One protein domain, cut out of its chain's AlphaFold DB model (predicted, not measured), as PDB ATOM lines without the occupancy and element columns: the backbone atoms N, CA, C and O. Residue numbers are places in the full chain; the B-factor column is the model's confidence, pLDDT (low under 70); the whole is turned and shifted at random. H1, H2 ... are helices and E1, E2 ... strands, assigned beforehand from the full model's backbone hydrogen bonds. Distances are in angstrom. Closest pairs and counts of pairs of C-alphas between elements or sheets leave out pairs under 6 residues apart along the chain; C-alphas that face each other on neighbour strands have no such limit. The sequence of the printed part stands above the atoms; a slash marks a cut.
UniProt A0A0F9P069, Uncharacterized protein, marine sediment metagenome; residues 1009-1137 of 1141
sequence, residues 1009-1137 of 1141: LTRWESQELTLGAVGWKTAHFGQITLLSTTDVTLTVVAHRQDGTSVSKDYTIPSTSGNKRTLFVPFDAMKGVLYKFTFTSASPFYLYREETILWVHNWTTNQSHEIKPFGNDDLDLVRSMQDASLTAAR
ATOM      1  N   LEU A1009      23.234  -0.692  -2.727       84.88
ATOM      2  CA  LEU A1009      22.619   0.133  -1.684       84.88
ATOM      3  C   LEU A1009      23.633   0.481  -0.593       84.88
ATOM      4  O   LEU A1009      24.490  -0.325  -0.256       84.88
ATOM      5  N   THR A1010      23.526   1.666   0.006       90.25
ATOM      6  CA  THR A1010      24.293   2.033   1.219       90.25
ATOM      7  C   THR A1010      23.567   1.647   2.507       90.25
ATOM      8  O   THR A1010      24.180   1.565   3.574       90.25
ATOM      9  N   ARG A1011      22.258   1.383   2.412       89.81
ATOM     10  CA  ARG A1011      21.400   0.924   3.501       89.81
ATOM     11  C   ARG A1011      20.348  -0.043   2.969       89.81
ATOM     12  O   ARG A1011      19.659   0.272   2.005       89.81
ATOM     13  N   TRP A1012      20.196  -1.181   3.634       88.88
ATOM     14  CA  TRP A1012      19.109  -2.131   3.408       88.88
ATOM     15  C   TRP A1012      18.500  -2.494   4.757       88.88
ATOM     16  O   TRP A1012      19.234  -2.770   5.701       88.88
ATOM     17  N   GLU A1013      17.180  -2.511   4.877       87.69
ATOM     18  CA  GLU A1013      16.517  -2.949   6.103       87.69
ATOM     19  C   GLU A1013      15.334  -3.862   5.807       87.69
ATOM     20  O   GLU A1013      14.655  -3.708   4.795       87.69
ATOM     21  N   SER A1014      15.093  -4.820   6.699       83.69
ATOM     22  CA  SER A1014      13.877  -5.623   6.687       83.69
ATOM     23  C   SER A1014      12.750  -4.900   7.428       83.69
ATOM     24  O   SER A1014      12.995  -4.076   8.311       83.69
ATOM     25  N   GLN A1015      11.505  -5.287   7.153       81.06
ATOM     26  CA  GLN A1015      10.412  -5.085   8.109       81.06
ATOM     27  C   GLN A1015      10.636  -5.949   9.365       81.06
ATOM     28  O   GLN A1015      11.586  -6.735   9.435       81.06
ATOM     29  N   GLU A1016       9.779  -5.812  10.373       84.19
ATOM     30  CA  GLU A1016       9.778  -6.704  11.535       84.19
ATOM     31  C   GLU A1016       9.295  -8.105  11.126       84.19
ATOM     32  O   GLU A1016       8.183  -8.288  10.636       84.19
ATOM     33  N   LEU A1017      10.145  -9.115  11.305       83.12
ATOM     34  CA  LEU A1017       9.916 -10.476  10.826       83.12
ATOM     35  C   LEU A1017       9.684 -11.454  11.980       83.12
ATOM     36  O   LEU A1017      10.417 -11.481  12.969       83.12
ATOM     37  N   THR A1018       8.734 -12.372  11.795       78.06
ATOM     38  CA  THR A1018       8.529 -13.538  12.674       78.06
ATOM     39  C   THR A1018       9.551 -14.653  12.431       78.06
ATOM     40  O   THR A1018       9.533 -15.659  13.139       78.06
ATOM     41  N   LEU A1019      10.438 -14.503  11.443       81.56
ATOM     42  CA  LEU A1019      11.463 -15.486  11.073       81.56
ATOM     43  C   LEU A1019      10.916 -16.905  10.826       81.56
ATOM     44  O   LEU A1019      11.608 -17.897  11.053       81.56
ATOM     45  N   GLY A1020       9.655 -17.010  10.392       75.81
ATOM     46  CA  GLY A1020       8.995 -18.293  10.131       75.81
ATOM     47  C   GLY A1020       8.747 -19.153  11.379       75.81
ATOM     48  O   GLY A1020       8.389 -20.315  11.239       75.81
ATOM     49  N   ALA A1021       8.923 -18.608  12.590       77.75
ATOM     50  CA  ALA A1021       8.696 -19.310  13.853       77.75
ATOM     51  C   ALA A1021       7.642 -18.609  14.721       77.75
ATOM     52  O   ALA A1021       7.669 -17.388  14.912       77.75
ATOM     53  N   VAL A1022       6.739 -19.411  15.291       75.12
ATOM     54  CA  VAL A1022       5.717 -18.966  16.247       75.12
ATOM     55  C   VAL A1022       6.332 -18.866  17.641       75.12
ATOM     56  O   VAL A1022       7.038 -19.777  18.067       75.12
ATOM     57  N   GLY A1023       6.037 -17.773  18.348       82.44
ATOM     58  CA  GLY A1023       6.512 -17.538  19.710       82.44
ATOM     59  C   GLY A1023       7.943 -17.002  19.780       82.44
ATOM     60  O   GLY A1023       8.411 -16.279  18.890       82.44
ATOM     61  N   TRP A1024       8.616 -17.333  20.883       85.25
ATOM     62  CA  TRP A1024       9.964 -16.864  21.191       85.25
ATOM     63  C   TRP A1024      11.008 -17.603  20.356       85.25
ATOM     64  O   TRP A1024      11.046 -18.831  20.326       85.25
ATOM     65  N   LYS A1025      11.908 -16.856  19.725       88.81
ATOM     66  CA  LYS A1025      13.026 -17.398  18.945       88.81
ATOM     67  C   LYS A1025      14.313 -16.638  19.231       88.81
ATOM     68  O   LYS A1025      14.294 -15.642  19.951       88.81
ATOM     69  N   THR A1026      15.420 -17.147  18.705       89.12
ATOM     70  CA  THR A1026      16.699 -16.437  18.603       89.12
ATOM     71  C   THR A1026      17.311 -16.703  17.237       89.12
ATOM     72  O   THR A1026      17.273 -17.833  16.748       89.12
ATOM     73  N   ALA A1027      17.878 -15.673  16.618       87.75
ATOM     74  CA  ALA A1027      18.760 -15.858  15.474       87.75
ATOM     75  C   ALA A1027      20.109 -16.370  16.014       87.75
ATOM     76  O   ALA A1027      20.645 -15.785  16.950       87.75
ATOM     77  N   HIS A1028      20.596 -17.503  15.509       86.25
ATOM     78  CA  HIS A1028      21.773 -18.196  16.046       86.25
ATOM     79  C   HIS A1028      23.049 -17.791  15.298       86.25
ATOM     80  O   HIS A1028      24.031 -17.367  15.898       86.25
ATOM     81  N   PHE A1029      23.020 -17.865  13.969       89.12
ATOM     82  CA  PHE A1029      24.056 -17.308  13.104       89.12
ATOM     83  C   PHE A1029      23.487 -17.014  11.719       89.12
ATOM     84  O   PHE A1029      22.502 -17.629  11.300       89.12
ATOM     85  N   GLY A1030      24.136 -16.105  10.996       89.44
ATOM     86  CA  GLY A1030      23.890 -15.838   9.584       89.44
ATOM     87  C   GLY A1030      25.082 -16.231   8.719       89.44
ATOM     88  O   GLY A1030      26.228 -15.999   9.083       89.44
ATOM     89  N   GLN A1031      24.819 -16.808   7.555       91.25
ATOM     90  CA  GLN A1031      25.770 -16.895   6.452       91.25
ATOM     91  C   GLN A1031      25.372 -15.841   5.431       91.25
ATOM     92  O   GLN A1031      24.451 -16.049   4.646       91.25
ATOM     93  N   ILE A1032      26.023 -14.684   5.500       89.44
ATOM     94  CA  ILE A1032      25.639 -13.478   4.775       89.44
ATOM     95  C   ILE A1032      26.462 -13.330   3.516       89.44
ATOM     96  O   ILE A1032      27.670 -13.114   3.576       89.44
ATOM     97  N   THR A1033      25.787 -13.449   2.375       89.00
ATOM     98  CA  THR A1033      26.410 -13.313   1.065       89.00
ATOM     99  C   THR A1033      26.246 -11.892   0.569       89.00
ATOM    100  O   THR A1033      25.143 -11.446   0.241       89.00
ATOM    101  N   LEU A1034      27.367 -11.177   0.507       89.25
ATOM    102  CA  LEU A1034      27.404  -9.788   0.079       89.25
ATOM    103  C   LEU A1034      28.614  -9.492  -0.809       89.25
ATOM    104  O   LEU A1034      29.580 -10.254  -0.871       89.25
ATOM    105  N   LEU A1035      28.535  -8.370  -1.516       88.94
ATOM    106  CA  LEU A1035      29.653  -7.763  -2.229       88.94
ATOM    107  C   LEU A1035      29.824  -6.338  -1.708       88.94
ATOM    108  O   LEU A1035      28.936  -5.510  -1.907       88.94
ATOM    109  N   SER A1036      30.950  -6.049  -1.056       90.56
ATOM    110  CA  SER A1036      31.258  -4.719  -0.523       90.56
ATOM    111  C   SER A1036      32.744  -4.377  -0.628       90.56
ATOM    112  O   SER A1036      33.617  -5.242  -0.534       90.56
ATOM    113  N   THR A1037      33.052  -3.092  -0.796       90.25
ATOM    114  CA  THR A1037      34.422  -2.541  -0.750       90.25
ATOM    115  C   THR A1037      34.794  -1.977   0.621       90.25
ATOM    116  O   THR A1037      35.968  -1.752   0.895       90.25
ATOM    117  N   THR A1038      33.802  -1.796   1.493       91.75
ATOM    118  CA  THR A1038      33.945  -1.373   2.888       91.75
ATOM    119  C   THR A1038      33.203  -2.337   3.807       91.75
ATOM    120  O   THR A1038      32.359  -3.116   3.351       91.75
ATOM    121  N   ASP A1039      33.523  -2.309   5.097       91.94
ATOM    122  CA  ASP A1039      32.811  -3.105   6.098       91.94
ATOM    123  C   ASP A1039      31.316  -2.739   6.109       91.94
ATOM    124  O   ASP A1039      30.936  -1.577   5.916       91.94
ATOM    125  N   VAL A1040      30.459  -3.740   6.291       91.44
ATOM    126  CA  VAL A1040      29.002  -3.583   6.375       91.44
ATOM    127  C   VAL A1040      28.579  -3.841   7.814       91.44
ATOM    128  O   VAL A1040      28.814  -4.920   8.349       91.44
ATOM    129  N   THR A1041      27.926  -2.876   8.448       93.06
ATOM    130  CA  THR A1041      27.370  -3.038   9.793       93.06
ATOM    131  C   THR A1041      25.971  -3.626   9.689       93.06
ATOM    132  O   THR A1041      25.077  -2.997   9.121       93.06
ATOM    133  N   LEU A1042      25.780  -4.820  10.247       91.75
ATOM    134  CA  LEU A1042      24.483  -5.450  10.451       91.75
ATOM    135  C   LEU A1042      23.986  -5.181  11.870       91.75
ATOM    136  O   LEU A1042      24.484  -5.757  12.830       91.75
ATOM    137  N   THR A1043      22.947  -4.375  11.994       91.44
ATOM    138  CA  THR A1043      22.186  -4.193  13.227       91.44
ATOM    139  C   THR A1043      21.035  -5.193  13.273       91.44
ATOM    140  O   THR A1043      20.161  -5.189  12.401       91.44
ATOM    141  N   VAL A1044      21.011  -6.045  14.297       90.75
ATOM    142  CA  VAL A1044      19.906  -6.969  14.585       90.75
ATOM    143  C   VAL A1044      19.131  -6.447  15.785       90.75
ATOM    144  O   VAL A1044      19.678  -6.327  16.880       90.75
ATOM    145  N   VAL A1045      17.843  -6.181  15.589       90.62
ATOM    146  CA  VAL A1045      16.923  -5.750  16.644       90.62
ATOM    147  C   VAL A1045      15.942  -6.878  16.935       90.62
ATOM    148  O   VAL A1045      15.226  -7.316  16.040       90.62
ATOM    149  N   ALA A1046      15.903  -7.350  18.178       89.00
ATOM    150  CA  ALA A1046      14.961  -8.351  18.669       89.00
ATOM    151  C   ALA A1046      13.897  -7.674  19.543       89.00
ATOM    152  O   ALA A1046      14.208  -7.159  20.619       89.00
ATOM    153  N   HIS A1047      12.643  -7.690  19.100       87.31
ATOM    154  CA  HIS A1047      11.503  -7.127  19.823       87.31
ATOM    155  C   HIS A1047      10.887  -8.185  20.738       87.31
ATOM    156  O   HIS A1047      10.632  -9.321  20.323       87.31
ATOM    157  N   ARG A1048      10.651  -7.825  21.996       84.31
ATOM    158  CA  ARG A1048      10.026  -8.668  23.017       84.31
ATOM    159  C   ARG A1048       8.514  -8.446  23.050       84.31
ATOM    160  O   ARG A1048       8.001  -7.459  22.534       84.31
ATOM    161  N   GLN A1049       7.793  -9.372  23.679       80.25
ATOM    162  CA  GLN A1049       6.330  -9.314  23.788       80.25
ATOM    163  C   GLN A1049       5.820  -8.120  24.623       80.25
ATOM    164  O   GLN A1049       4.676  -7.714  24.466       80.25
ATOM    165  N   ASP A1050       6.669  -7.543  25.478       77.56
ATOM    166  CA  ASP A1050       6.377  -6.359  26.303       77.56
ATOM    167  C   ASP A1050       6.561  -5.021  25.553       77.56
ATOM    168  O   ASP A1050       6.434  -3.955  26.152       77.56
ATOM    169  N   GLY A1051       6.870  -5.066  24.251       73.56
ATOM    170  CA  GLY A1051       7.114  -3.888  23.414       73.56
ATOM    171  C   GLY A1051       8.532  -3.316  23.514       73.56
ATOM    172  O   GLY A1051       8.866  -2.396  22.768       73.56
ATOM    173  N   THR A1052       9.398  -3.854  24.382       82.88
ATOM    174  CA  THR A1052      10.813  -3.455  24.448       82.88
ATOM    175  C   THR A1052      11.635  -4.150  23.358       82.88
ATOM    176  O   THR A1052      11.280  -5.229  22.881       82.88
ATOM    177  N   SER A1053      12.752  -3.551  22.935       85.81
ATOM    178  CA  SER A1053      13.656  -4.155  21.950       85.81
ATOM    179  C   SER A1053      15.099  -4.186  22.446       85.81
ATOM    180  O   SER A1053      15.543  -3.318  23.196       85.81
ATOM    181  N   VAL A1054      15.833  -5.221  22.042       87.19
ATOM    182  CA  VAL A1054      17.280  -5.343  22.247       87.19
ATOM    183  C   VAL A1054      17.932  -5.229  20.879       87.19
ATOM    184  O   VAL A1054      17.537  -5.948  19.967       87.19
ATOM    185  N   SER A1055      18.914  -4.342  20.731       90.12
ATOM    186  CA  SER A1055      19.651  -4.138  19.479       90.12
ATOM    187  C   SER A1055      21.116  -4.527  19.647       90.12
ATOM    188  O   SER A1055      21.701  -4.280  20.705       90.12
ATOM    189  N   LYS A1056      21.706  -5.124  18.613       91.50
ATOM    190  CA  LYS A1056      23.129  -5.454  18.560       91.50
ATOM    191  C   LYS A1056      23.676  -5.236  17.157       91.50
ATOM    192  O   LYS A1056      23.094  -5.719  16.188       91.50
ATOM    193  N   ASP A1057      24.825  -4.577  17.087       91.62
ATOM    194  CA  ASP A1057      25.568  -4.377  15.847       91.62
ATOM    195  C   ASP A1057      26.632  -5.462  15.668       91.62
ATOM    196  O   ASP A1057      27.374  -5.797  16.596       91.62
ATOM    197  N   TYR A1058      26.712  -5.978  14.447       91.00
ATOM    198  CA  TYR A1058      27.700  -6.935  13.980       91.00
ATOM    199  C   TYR A1058      28.423  -6.329  12.783       91.00
ATOM    200  O   TYR A1058      27.805  -6.021  11.763       91.00
ATOM    201  N   THR A1059      29.738  -6.173  12.883       90.94
ATOM    202  CA  THR A1059      30.553  -5.726  11.750       90.94
ATOM    203  C   THR A1059      30.846  -6.913  10.845       90.94
ATOM    204  O   THR A1059      31.491  -7.876  11.260       90.94
ATOM    205  N   ILE A1060      30.387  -6.840   9.600       91.00
ATOM    206  CA  ILE A1060      30.712  -7.794   8.548       91.00
ATOM    207  C   ILE A1060      31.893  -7.215   7.755       91.00
ATOM    208  O   ILE A1060      31.738  -6.150   7.150       91.00
ATOM    209  N   PRO A1061      33.067  -7.872   7.751       91.50
ATOM    210  CA  PRO A1061      34.239  -7.364   7.047       91.50
ATOM    211  C   PRO A1061      33.982  -7.167   5.553       91.50
ATOM    212  O   PRO A1061      33.235  -7.931   4.935       91.50
ATOM    213  N   SER A1062      34.644  -6.179   4.954       89.69
ATOM    214  CA  SER A1062      34.622  -5.973   3.510       89.69
ATOM    215  C   SER A1062      35.011  -7.243   2.754       89.69
ATOM    216  O   SER A1062      35.979  -7.928   3.092       89.69
ATOM    217  N   THR A1063      34.314  -7.517   1.654       90.56
ATOM    218  CA  THR A1063      34.674  -8.608   0.741       90.56
ATOM    219  C   THR A1063      35.663  -8.179  -0.352       90.56
ATOM    220  O   THR A1063      35.928  -8.940  -1.290       90.56
ATOM    221  N   SER A1064      36.220  -6.966  -0.243       87.19
ATOM    222  CA  SER A1064      37.112  -6.335  -1.225       87.19
ATOM    223  C   SER A1064      36.524  -6.319  -2.643       87.19
ATOM    224  O   SER A1064      37.235  -6.536  -3.620       87.19
ATOM    225  N   GLY A1065      35.208  -6.119  -2.758       82.81
ATOM    226  CA  GLY A1065      34.495  -6.075  -4.037       82.81
ATOM    227  C   GLY A1065      34.196  -7.441  -4.666       82.81
ATOM    228  O   GLY A1065      33.686  -7.488  -5.783       82.81
ATOM    229  N   ASN A1066      34.456  -8.552  -3.969       84.94
ATOM    230  CA  ASN A1066      34.104  -9.897  -4.434       84.94
ATOM    231  C   ASN A1066      32.792 -10.373  -3.804       84.94
ATOM    232  O   ASN A1066      32.546 -10.129  -2.625       84.94
ATOM    233  N   LYS A1067      31.967 -11.110  -4.549       87.56
ATOM    234  CA  LYS A1067      30.807 -11.804  -3.973       87.56
ATOM    235  C   LYS A1067      31.313 -12.920  -3.055       87.56
ATOM    236  O   LYS A1067      31.970 -13.847  -3.527       87.56
ATOM    237  N   ARG A1068      31.076 -12.807  -1.745       89.06
ATOM    238  CA  ARG A1068      31.517 -13.800  -0.750       89.06
ATOM    239  C   ARG A1068      30.458 -14.006   0.323       89.06
ATOM    240  O   ARG A1068      29.812 -13.055   0.755       89.06
ATOM    241  N   THR A1069      30.340 -15.247   0.782       89.75
ATOM    242  CA  THR A1069      29.537 -15.615   1.950       89.75
ATOM    243  C   THR A1069      30.390 -15.506   3.205       89.75
ATOM    244  O   THR A1069      31.433 -16.152   3.314       89.75
ATOM    245  N   LEU A1070      29.953 -14.687   4.156       90.50
ATOM    246  CA  LEU A1070      30.624 -14.470   5.431       90.50
ATOM    247  C   LEU A1070      29.766 -15.017   6.569       90.50
ATOM    248  O   LEU A1070      28.561 -14.786   6.631       90.50
ATOM    249  N   PHE A1071      30.393 -15.757   7.475       91.56
ATOM    250  CA  PHE A1071      29.724 -16.273   8.662       91.56
ATOM    251  C   PHE A1071      29.686 -15.198   9.750       91.56
ATOM    252  O   PHE A1071      30.725 -14.664  10.134       91.56
ATOM    253  N   VAL A1072      28.493 -14.911  10.260       90.19
ATOM    254  CA  VAL A1072      28.245 -13.943  11.327       90.19
ATOM    255  C   VAL A1072      27.592 -14.685  12.496       90.19
ATOM    256  O   VAL A1072      26.417 -15.052  12.400       90.19
ATOM    257  N   PRO A1073      28.327 -14.955  13.589       90.06
ATOM    258  CA  PRO A1073      27.734 -15.517  14.794       90.06
ATOM    259  C   PRO A1073      26.885 -14.447  15.479       90.06
ATOM    260  O   PRO A1073      27.343 -13.317  15.658       90.06
ATOM    261  N   PHE A1074      25.661 -14.793  15.867       90.06
ATOM    262  CA  PHE A1074      24.801 -13.872  16.597       90.06
ATOM    263  C   PHE A1074      24.827 -14.165  18.093       90.06
ATOM    264  O   PHE A1074      24.814 -15.317  18.525       90.06
ATOM    265  N   ASP A1075      24.838 -13.097  18.887       86.44
ATOM    266  CA  ASP A1075      24.590 -13.171  20.318       86.44
ATOM    267  C   ASP A1075      23.160 -13.689  20.542       86.44
ATOM    268  O   ASP A1075      22.227 -13.357  19.804       86.44
ATOM    269  N   ALA A1076      22.970 -14.499  21.585       80.56
ATOM    270  CA  ALA A1076      21.664 -15.050  21.928       80.56
ATOM    271  C   ALA A1076      20.702 -13.936  22.385       80.56
ATOM    272  O   ALA A1076      20.634 -13.571  23.559       80.56
ATOM    273  N   MET A1077      19.939 -13.392  21.441       86.00
ATOM    274  CA  MET A1077      18.941 -12.351  21.665       86.00
ATOM    275  C   MET A1077      17.564 -12.973  21.521       86.00
ATOM    276  O   MET A1077      17.205 -13.374  20.423       86.00
ATOM    277  N   LYS A1078      16.787 -13.055  22.603       85.56
ATOM    278  CA  LYS A1078      15.441 -13.651  22.600       85.56
ATOM    279  C   LYS A1078      14.378 -12.614  22.211       85.56
ATOM    280  O   LYS A1078      14.250 -11.593  22.888       85.56
ATOM    281  N   GLY A1079      13.598 -12.897  21.169       85.94
ATOM    282  CA  GLY A1079      12.569 -11.997  20.635       85.94
ATOM    283  C   GLY A1079      11.402 -12.733  19.974       85.94
ATOM    284  O   GLY A1079      11.499 -13.912  19.628       85.94
ATOM    285  N   VAL A1080      10.282 -12.030  19.816       84.50
ATOM    286  CA  VAL A1080       9.087 -12.482  19.082       84.50
ATOM    287  C   VAL A1080       9.076 -11.912  17.655       84.50
ATOM    288  O   VAL A1080       8.555 -12.565  16.752       84.50
ATOM    289  N   LEU A1081       9.718 -10.766  17.411       86.19
ATOM    290  CA  LEU A1081       9.942 -10.192  16.075       86.19
ATOM    291  C   LEU A1081      11.394  -9.721  15.929       86.19
ATOM    292  O   LEU A1081      12.018  -9.341  16.918       86.19
ATOM    293  N   TYR A1082      11.926  -9.758  14.707       88.56
ATOM    294  CA  TYR A1082      13.292  -9.332  14.399       88.56
ATOM    295  C   TYR A1082      13.330  -8.348  13.245       88.56
ATOM    296  O   TYR A1082      12.720  -8.598  12.207       88.56
ATOM    297  N   LYS A1083      14.117  -7.286  13.390       88.06
ATOM    298  CA  LYS A1083      14.461  -6.368  12.307       88.06
ATOM    299  C   LYS A1083      15.960  -6.438  12.036       88.06
ATOM    300  O   LYS A1083      16.763  -6.387  12.967       88.06
ATOM    301  N   PHE A1084      16.333  -6.541  10.766       89.75
ATOM    302  CA  PHE A1084      17.723  -6.547  10.318       89.75
ATOM    303  C   PHE A1084      17.990  -5.291   9.504       89.75
ATOM    304  O   PHE A1084      17.249  -5.001   8.568       89.75
ATOM    305  N   THR A1085      19.040  -4.552   9.844       91.12
ATOM    306  CA  THR A1085      19.450  -3.341   9.124       91.12
ATOM    307  C   THR A1085      20.922  -3.446   8.760       91.12
ATOM    308  O   THR A1085      21.763  -3.583   9.636       91.12
ATOM    309  N   PHE A1086      21.240  -3.375   7.475       91.50
ATOM    310  CA  PHE A1086      22.597  -3.338   6.945       91.50
ATOM    311  C   PHE A1086      22.918  -1.911   6.525       91.50
ATOM    312  O   PHE A1086      22.147  -1.296   5.789       91.50
ATOM    313  N   THR A1087      24.061  -1.393   6.955       92.06
ATOM    314  CA  THR A1087      24.560  -0.069   6.561       92.06
ATOM    315  C   THR A1087      26.040  -0.139   6.223       92.06
ATOM    316  O   THR A1087      26.783  -0.909   6.827       92.06
ATOM    317  N   SER A1088      26.487   0.648   5.250       93.12
ATOM    318  CA  SER A1088      27.908   0.759   4.916       93.12
ATOM    319  C   SER A1088      28.242   2.146   4.369       93.12
ATOM    320  O   SER A1088      27.373   2.853   3.858       93.12
ATOM    321  N   ALA A1089      29.513   2.539   4.485       88.94
ATOM    322  CA  ALA A1089      30.016   3.817   3.980       88.94
ATOM    323  C   ALA A1089      30.091   3.866   2.442       88.94
ATOM    324  O   ALA A1089      30.105   4.949   1.863       88.94
ATOM    325  N   SER A1090      30.139   2.708   1.780       89.50
ATOM    326  CA  SER A1090      30.049   2.566   0.323       89.50
ATOM    327  C   SER A1090      28.894   1.634  -0.058       89.50
ATOM    328  O   SER A1090      28.493   0.802   0.759       89.50
ATOM    329  N   PRO A1091      28.342   1.749  -1.279       88.12
ATOM    330  CA  PRO A1091      27.306   0.836  -1.749       88.12
ATOM    331  C   PRO A1091      27.753  -0.632  -1.697       88.12
ATOM    332  O   PRO A1091      28.896  -0.959  -2.029       88.12
ATOM    333  N   PHE A1092      26.845  -1.518  -1.296       88.69
ATOM    334  CA  PHE A1092      27.040  -2.964  -1.256       88.69
ATOM    335  C   PHE A1092      25.860  -3.691  -1.911       88.69
ATOM    336  O   PHE A1092      24.761  -3.148  -2.029       88.69
ATOM    337  N   TYR A1093      26.091  -4.939  -2.314       87.69
ATOM    338  CA  TYR A1093      25.073  -5.829  -2.873       87.69
ATOM    339  C   TYR A1093      24.766  -6.928  -1.862       87.69
ATOM    340  O   TYR A1093      25.692  -7.547  -1.334       87.69
ATOM    341  N   LEU A1094      23.482  -7.187  -1.605       87.25
ATOM    342  CA  LEU A1094      23.021  -8.231  -0.686       87.25
ATOM    343  C   LEU A1094      22.273  -9.319  -1.464       87.25
ATOM    344  O   LEU A1094      21.198  -9.072  -2.014       87.25
ATOM    345  N   TYR A1095      22.834 -10.529  -1.509       84.94
ATOM    346  CA  TYR A1095      22.305 -11.621  -2.329       84.94
ATOM    347  C   TYR A1095      21.327 -12.487  -1.522       84.94
ATOM    348  O   TYR A1095      21.749 -13.244  -0.647       84.94
ATOM    349  N   ARG A1096      20.021 -12.402  -1.831       78.06
ATOM    350  CA  ARG A1096      18.941 -13.179  -1.174       78.06
ATOM    351  C   ARG A1096      19.154 -14.679  -1.266       78.06
ATOM    352  O   ARG A1096      19.094 -15.382  -0.264       78.06
ATOM    353  N   GLU A1097      19.364 -15.159  -2.487       73.06
ATOM    354  CA  GLU A1097      19.335 -16.587  -2.815       73.06
ATOM    355  C   GLU A1097      20.414 -17.380  -2.071       73.06
ATOM    356  O   GLU A1097      20.223 -18.554  -1.747       73.06
ATOM    357  N   GLU A1098      21.507 -16.701  -1.733       83.31
ATOM    358  CA  GLU A1098      22.699 -17.271  -1.112       83.31
ATOM    359  C   GLU A1098      22.914 -16.794   0.326       83.31
ATOM    360  O   GLU A1098      23.884 -17.205   0.960       83.31
ATOM    361  N   THR A1099      22.050 -15.924   0.860       86.62
ATOM    362  CA  THR A1099      22.126 -15.529   2.267       86.62
ATOM    363  C   THR A1099      21.183 -16.366   3.109       86.62
ATOM    364  O   THR A1099      19.974 -16.392   2.881       86.62
ATOM    365  N   ILE A1100      21.739 -16.986   4.143       87.44
ATOM    366  CA  ILE A1100      21.036 -17.916   5.016       87.44
ATOM    367  C   ILE A1100      21.082 -17.422   6.459       87.44
ATOM    368  O   ILE A1100      22.105 -16.930   6.934       87.44
ATOM    369  N   LEU A1101      19.979 -17.599   7.178       88.44
ATOM    370  CA  LEU A1101      19.894 -17.394   8.610       88.44
ATOM    371  C   LEU A1101      19.407 -18.656   9.316       88.44
ATOM    372  O   LEU A1101      18.366 -19.212   8.970       88.44
ATOM    373  N   TRP A1102      20.131 -19.059  10.356       89.12
ATOM    374  CA  TRP A1102      19.731 -20.145  11.241       89.12
ATOM    375  C   TRP A1102      19.018 -19.597  12.466       89.12
ATOM    376  O   TRP A1102      19.571 -18.793  13.219       89.12
ATOM    377  N   VAL A1103      17.781 -20.043  12.671       88.56
ATOM    378  CA  VAL A1103      16.907 -19.561  13.741       88.56
ATOM    379  C   VAL A1103      16.531 -20.729  14.633       88.56
ATOM    380  O   VAL A1103      16.136 -21.780  14.143       88.56
ATOM    381  N   HIS A1104      16.642 -20.541  15.944       88.50
ATOM    382  CA  HIS A1104      16.215 -21.519  16.936       88.50
ATOM    383  C   HIS A1104      14.903 -21.064  17.583       88.50
ATOM    384  O   HIS A1104      14.839 -19.985  18.186       88.50
ATOM    385  N   ASN A1105      13.850 -21.870  17.443       86.69
ATOM    386  CA  ASN A1105      12.555 -21.633  18.070       86.69
ATOM    387  C   ASN A1105      12.546 -22.225  19.485       86.69
ATOM    388  O   ASN A1105      12.659 -23.434  19.658       86.69
ATOM    389  N   TRP A1106      12.355 -21.379  20.494       81.38
ATOM    390  CA  TRP A1106      12.335 -21.792  21.899       81.38
ATOM    391  C   TRP A1106      11.012 -22.440  22.308       81.38
ATOM    392  O   TRP A1106      10.972 -23.175  23.289       81.38
ATOM    393  N   THR A1107       9.925 -22.161  21.587       76.62
ATOM    394  CA  THR A1107       8.601 -22.728  21.862       76.62
ATOM    395  C   THR A1107       8.493 -24.166  21.354       76.62
ATOM    396  O   THR A1107       7.930 -25.010  22.042       76.62
ATOM    397  N   THR A1108       9.042 -24.465  20.173       80.00
ATOM    398  CA  THR A1108       9.012 -25.823  19.588       80.00
ATOM    399  C   THR A1108      10.319 -26.597  19.761       80.00
ATOM    400  O   THR A1108      10.366 -27.780  19.431       80.00
ATOM    401  N   ASN A1109      11.374 -25.950  20.269       83.44
ATOM    402  CA  ASN A1109      12.730 -26.490  20.401       83.44
ATOM    403  C   ASN A1109      13.310 -27.046  19.082       83.44
ATOM    404  O   ASN A1109      14.064 -28.018  19.073       83.44
ATOM    405  N   GLN A1110      12.938 -26.444  17.952       84.88
ATOM    406  CA  GLN A1110      13.439 -26.799  16.624       84.88
ATOM    407  C   GLN A1110      14.213 -25.626  16.028       84.88
ATOM    408  O   GLN A1110      13.827 -24.466  16.190       84.88
ATOM    409  N   SER A1111      15.305 -25.937  15.332       85.31
ATOM    410  CA  SER A1111      16.043 -24.964  14.530       85.31
ATOM    411  C   SER A1111      15.717 -25.157  13.059       85.31
ATOM    412  O   SER A1111      15.686 -26.292  12.583       85.31
ATOM    413  N   HIS A1112      15.516 -24.064  12.336       86.56
ATOM    414  CA  HIS A1112      15.256 -24.095  10.903       86.56
ATOM    415  C   HIS A1112      16.008 -22.983  10.179       86.56
ATOM    416  O   HIS A1112      16.373 -21.949  10.748       86.56
ATOM    417  N   GLU A1113      16.258 -23.243   8.903       87.06
ATOM    418  CA  GLU A1113      16.892 -22.316   7.983       87.06
ATOM    419  C   GLU A1113      15.851 -21.356   7.401       87.06
ATOM    420  O   GLU A1113      14.770 -21.781   6.987       87.06
ATOM    421  N   ILE A1114      16.184 -20.068   7.323       85.12
ATOM    422  CA  ILE A1114      15.408 -19.082   6.572       85.12
ATOM    423  C   ILE A1114      16.320 -18.195   5.723       85.12
ATOM    424  O   ILE A1114      17.489 -17.997   6.042       85.12
ATOM    425  N   LYS A1115      15.768 -17.595   4.665       82.88
ATOM    426  CA  LYS A1115      16.462 -16.626   3.799       82.88
ATOM    427  C   LYS A1115      15.734 -15.278   3.845       82.88
ATOM    428  O   LYS A1115      14.914 -14.996   2.971       82.88
ATOM    429  N   PRO A1116      15.946 -14.471   4.903       71.12
ATOM    430  CA  PRO A1116      15.103 -13.311   5.187       71.12
ATOM    431  C   PRO A1116      15.521 -12.048   4.420       71.12
ATOM    432  O   PRO A1116      14.831 -11.033   4.502       71.12
ATOM    433  N   PHE A1117      16.641 -12.088   3.696       73.44
ATOM    434  CA  PHE A1117      17.259 -10.910   3.091       73.44
ATOM    435  C   PHE A1117      17.002 -10.805   1.590       73.44
ATOM    436  O   PHE A1117      16.895 -11.821   0.923       73.44
ATOM    437  N   GLY A1118      17.001  -9.580   1.063       57.28
ATOM    438  CA  GLY A1118      17.046  -9.255  -0.365       57.28
ATOM    439  C   GLY A1118      15.697  -9.038  -1.072       57.28
ATOM    440  O   GLY A1118      14.635  -9.101  -0.459       57.28
ATOM    441  N   ASN A1119      15.815  -8.681  -2.357       53.53
ATOM    442  CA  ASN A1119      15.151  -7.547  -3.020       53.53
ATOM    443  C   ASN A1119      13.605  -7.585  -3.117       53.53
ATOM    444  O   ASN A1119      13.044  -8.573  -3.581       53.53
ATOM    445  N   ASP A1120      13.007  -6.435  -2.774       47.72
ATOM    446  CA  ASP A1120      11.638  -5.947  -3.034       47.72
ATOM    447  C   ASP A1120      10.446  -6.633  -2.317       47.72
ATOM    448  O   ASP A1120      10.276  -7.851  -2.319       47.72
ATOM    449  N   ASP A1121       9.568  -5.805  -1.744       45.41
ATOM    450  CA  ASP A1121       8.259  -6.129  -1.159       45.41
ATOM    451  C   ASP A1121       7.208  -6.560  -2.220       45.41
ATOM    452  O   ASP A1121       6.017  -6.646  -1.925       45.41
ATOM    453  N   LEU A1122       7.633  -6.878  -3.451       46.84
ATOM    454  CA  LEU A1122       6.792  -7.316  -4.578       46.84
ATOM    455  C   LEU A1122       6.753  -8.843  -4.803       46.84
ATOM    456  O   LEU A1122       6.228  -9.318  -5.812       46.84
ATOM    457  N   ASP A1123       7.270  -9.638  -3.866       42.75
ATOM    458  CA  ASP A1123       7.123 -11.099  -3.871       42.75
ATOM    459  C   ASP A1123       5.684 -11.485  -3.454       42.75
ATOM    460  O   ASP A1123       5.340 -11.465  -2.269       42.75
ATOM    461  N   LEU A1124       4.831 -11.842  -4.428       41.53
ATOM    462  CA  LEU A1124       3.408 -12.211  -4.254       41.53
ATOM    463  C   LEU A1124       3.164 -13.380  -3.273       41.53
ATOM    464  O   LEU A1124       2.020 -13.657  -2.916       41.53
ATOM    465  N   VAL A1125       4.218 -14.071  -2.834       44.53
ATOM    466  CA  VAL A1125       4.150 -15.225  -1.925       44.53
ATOM    467  C   VAL A1125       4.318 -14.825  -0.446       44.53
ATOM    468  O   VAL A1125       4.127 -15.653   0.448       44.53
ATOM    469  N   ARG A1126       4.625 -13.556  -0.126       48.94
ATOM    470  CA  ARG A1126       4.702 -13.107   1.277       48.94
ATOM    471  C   ARG A1126       3.301 -12.943   1.881       48.94
ATOM    472  O   ARG A1126       2.642 -11.927   1.677       48.94
ATOM    473  N   SER A1127       2.850 -13.904   2.698       42.78
ATOM    474  CA  SER A1127       1.663 -13.699   3.541       42.78
ATOM    475  C   SER A1127       1.986 -12.671   4.632       42.78
ATOM    476  O   SER A1127       2.628 -12.996   5.633       42.78
ATOM    477  N   MET A1128       1.568 -11.425   4.425       49.81
ATOM    478  CA  MET A1128       1.621 -10.368   5.434       49.81
ATOM    479  C   MET A1128       0.841 -10.812   6.680       49.81
ATOM    480  O   MET A1128      -0.369 -11.019   6.617       49.81
ATOM    481  N   GLN A1129       1.525 -10.980   7.812       47.25
ATOM    482  CA  GLN A1129       0.884 -11.162   9.115       47.25
ATOM    483  C   GLN A1129       1.126  -9.906   9.949       47.25
ATOM    484  O   GLN A1129       2.265  -9.478  10.113       47.25
ATOM    485  N   ASP A1130       0.044  -9.310  10.445       45.22
ATOM    486  CA  ASP A1130       0.060  -8.089  11.248       45.22
ATOM    487  C   ASP A1130       0.819  -8.321  12.569       45.22
ATOM    488  O   ASP A1130       0.520  -9.245  13.343       45.22
ATOM    489  N   ALA A1131       1.829  -7.484  12.810       49.06
ATOM    490  CA  ALA A1131       2.691  -7.541  13.986       49.06
ATOM    491  C   ALA A1131       1.892  -7.396  15.296       49.06
ATOM    492  O   ALA A1131       2.224  -8.044  16.293       49.06
ATOM    493  N   SER A1132       0.785  -6.638  15.284       51.75
ATOM    494  CA  SER A1132      -0.078  -6.442  16.457       51.75
ATOM    495  C   SER A1132      -0.865  -7.707  16.833       51.75
ATOM    496  O   SER A1132      -1.002  -8.038  18.012       51.75
ATOM    497  N   LEU A1133      -1.311  -8.479  15.835       51.09
ATOM    498  CA  LEU A1133      -2.082  -9.713  16.027       51.09
ATOM    499  C   LEU A1133      -1.208 -10.904  16.443       51.09
ATOM    500  O   LEU A1133      -1.681 -11.805  17.139       51.09
ATOM    501  N   THR A1134       0.069 -10.909  16.052       51.25
ATOM    502  CA  THR A1134       1.003 -11.994  16.402       51.25
ATOM    503  C   THR A1134       1.541 -11.853  17.831       51.25
ATOM    504  O   THR A1134       1.696 -12.860  18.520       51.25
ATOM    505  N   ALA A1135       1.753 -10.624  18.322       48.81
ATOM    506  CA  ALA A1135       2.161 -10.369  19.710       48.81
ATOM    507  C   ALA A1135       1.042 -10.639  20.744       48.81
ATOM    508  O   ALA A1135       1.329 -10.971  21.898       48.81
ATOM    509  N   ALA A1136      -0.229 -10.548  20.329       49.22
ATOM    510  CA  ALA A1136      -1.407 -10.685  21.193       49.22
ATOM    511  C   ALA A1136      -1.895 -12.134  21.422       49.22
ATOM    512  O   ALA A1136      -2.783 -12.359  22.247       49.22
ATOM    513  N   ARG A1137      -1.344 -13.146  20.731       47.91
ATOM    514  CA  ARG A1137      -1.712 -14.554  20.975       47.91
ATOM    515  C   ARG A1137      -0.982 -15.097  22.206       47.91
ATOM    516  O   ARG A1137       0.160 -15.537  22.120       47.91
TER     517      ARG A1137
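AT A GLANCE: This is residues 1009 to 1137 of the 1141 residues of an uncharacterized protein of marine sediment metagenome (UniProt A0A0F9P069). What shape does the strand part make? One twisted, branched sheet of eight strands folds over into a loose sandwich, with E1, E3, E4 and E6 in one layer, E2, E5, E7 and E8 in the other, only partly face to face; the layers join where the ends of E2 and E6 pair. What lies outside it? After E8 the tail loops away, its residues 1122 to 1127 sticking out, and ends with the small helix H1 beyond one end of the sandwich. What is the make-up? The printed part has 129 residues with strands E1 to E8, then H1, mostly strand with antiparallel pairs; it is compact, with a radius of gyration of the C-alphas of 14.5 A and spans of 45 by 32 by 25 A.

HOW THE PARTS SIT: Which neighbours has E6? E6, residues 1081 to 1094, bends by 139 degrees at residue 1091. On one side is E1, residues 1009 to 1013, with N 1086 and O 1012 2.7 A apart; on the other side are E3, residues 1040 to 1047, with N 1041 and O 1087 at 2.8 A, and E2, residues 1025 to 1035, with N 1093 and O 1035 at 2.9 A. What else is beside E2 and E3? E5, residues 1068 to 1073, is on one side of E2, with N 1032 and O 1070 at 2.8 A; E7, residues 1100 to 1105, is on the other side with E6, with N 1028 and O 1102 at 2.8 A. E4, residues 1053 to 1060, makes a hairpin with E3, with N 1042 and O 1058 at 2.8 A. Where are E8 and H1? E8, residues 1110 to 1114, makes a hairpin with E7, with N 1101 and O 1114 at 2.8 A. H1, residues 1131 to 1135, with its one O i to N i+4 pair within hydrogen-bond range, is only just not on the sheet, with 4 pairs of C-alphas within 10 A.

IN THESE COORDINATES: Which strands are longest from first to last C-alpha? E2 measures 28.6 A, E3 22.4 A, E4 22.0 A and E6 21.4 A. Where are the anchors? C-alpha 1009, in E1, is at (22.619, 0.133, -1.684), and C-alpha 1135, in H1, is at (2.161, -10.369, 19.710).

THE WHOLE: How far does it reach? The two C-alphas farthest apart, those of Ser 1064 and Arg 1137, are 45.5 A apart. Which links are long? Those from E1 to E2 and from E8 to H1 are long, with 11 and 16 residues; the printed part has no cut. Where is confidence low? The model's pLDDT is under 70 at residues 1118 to 1137.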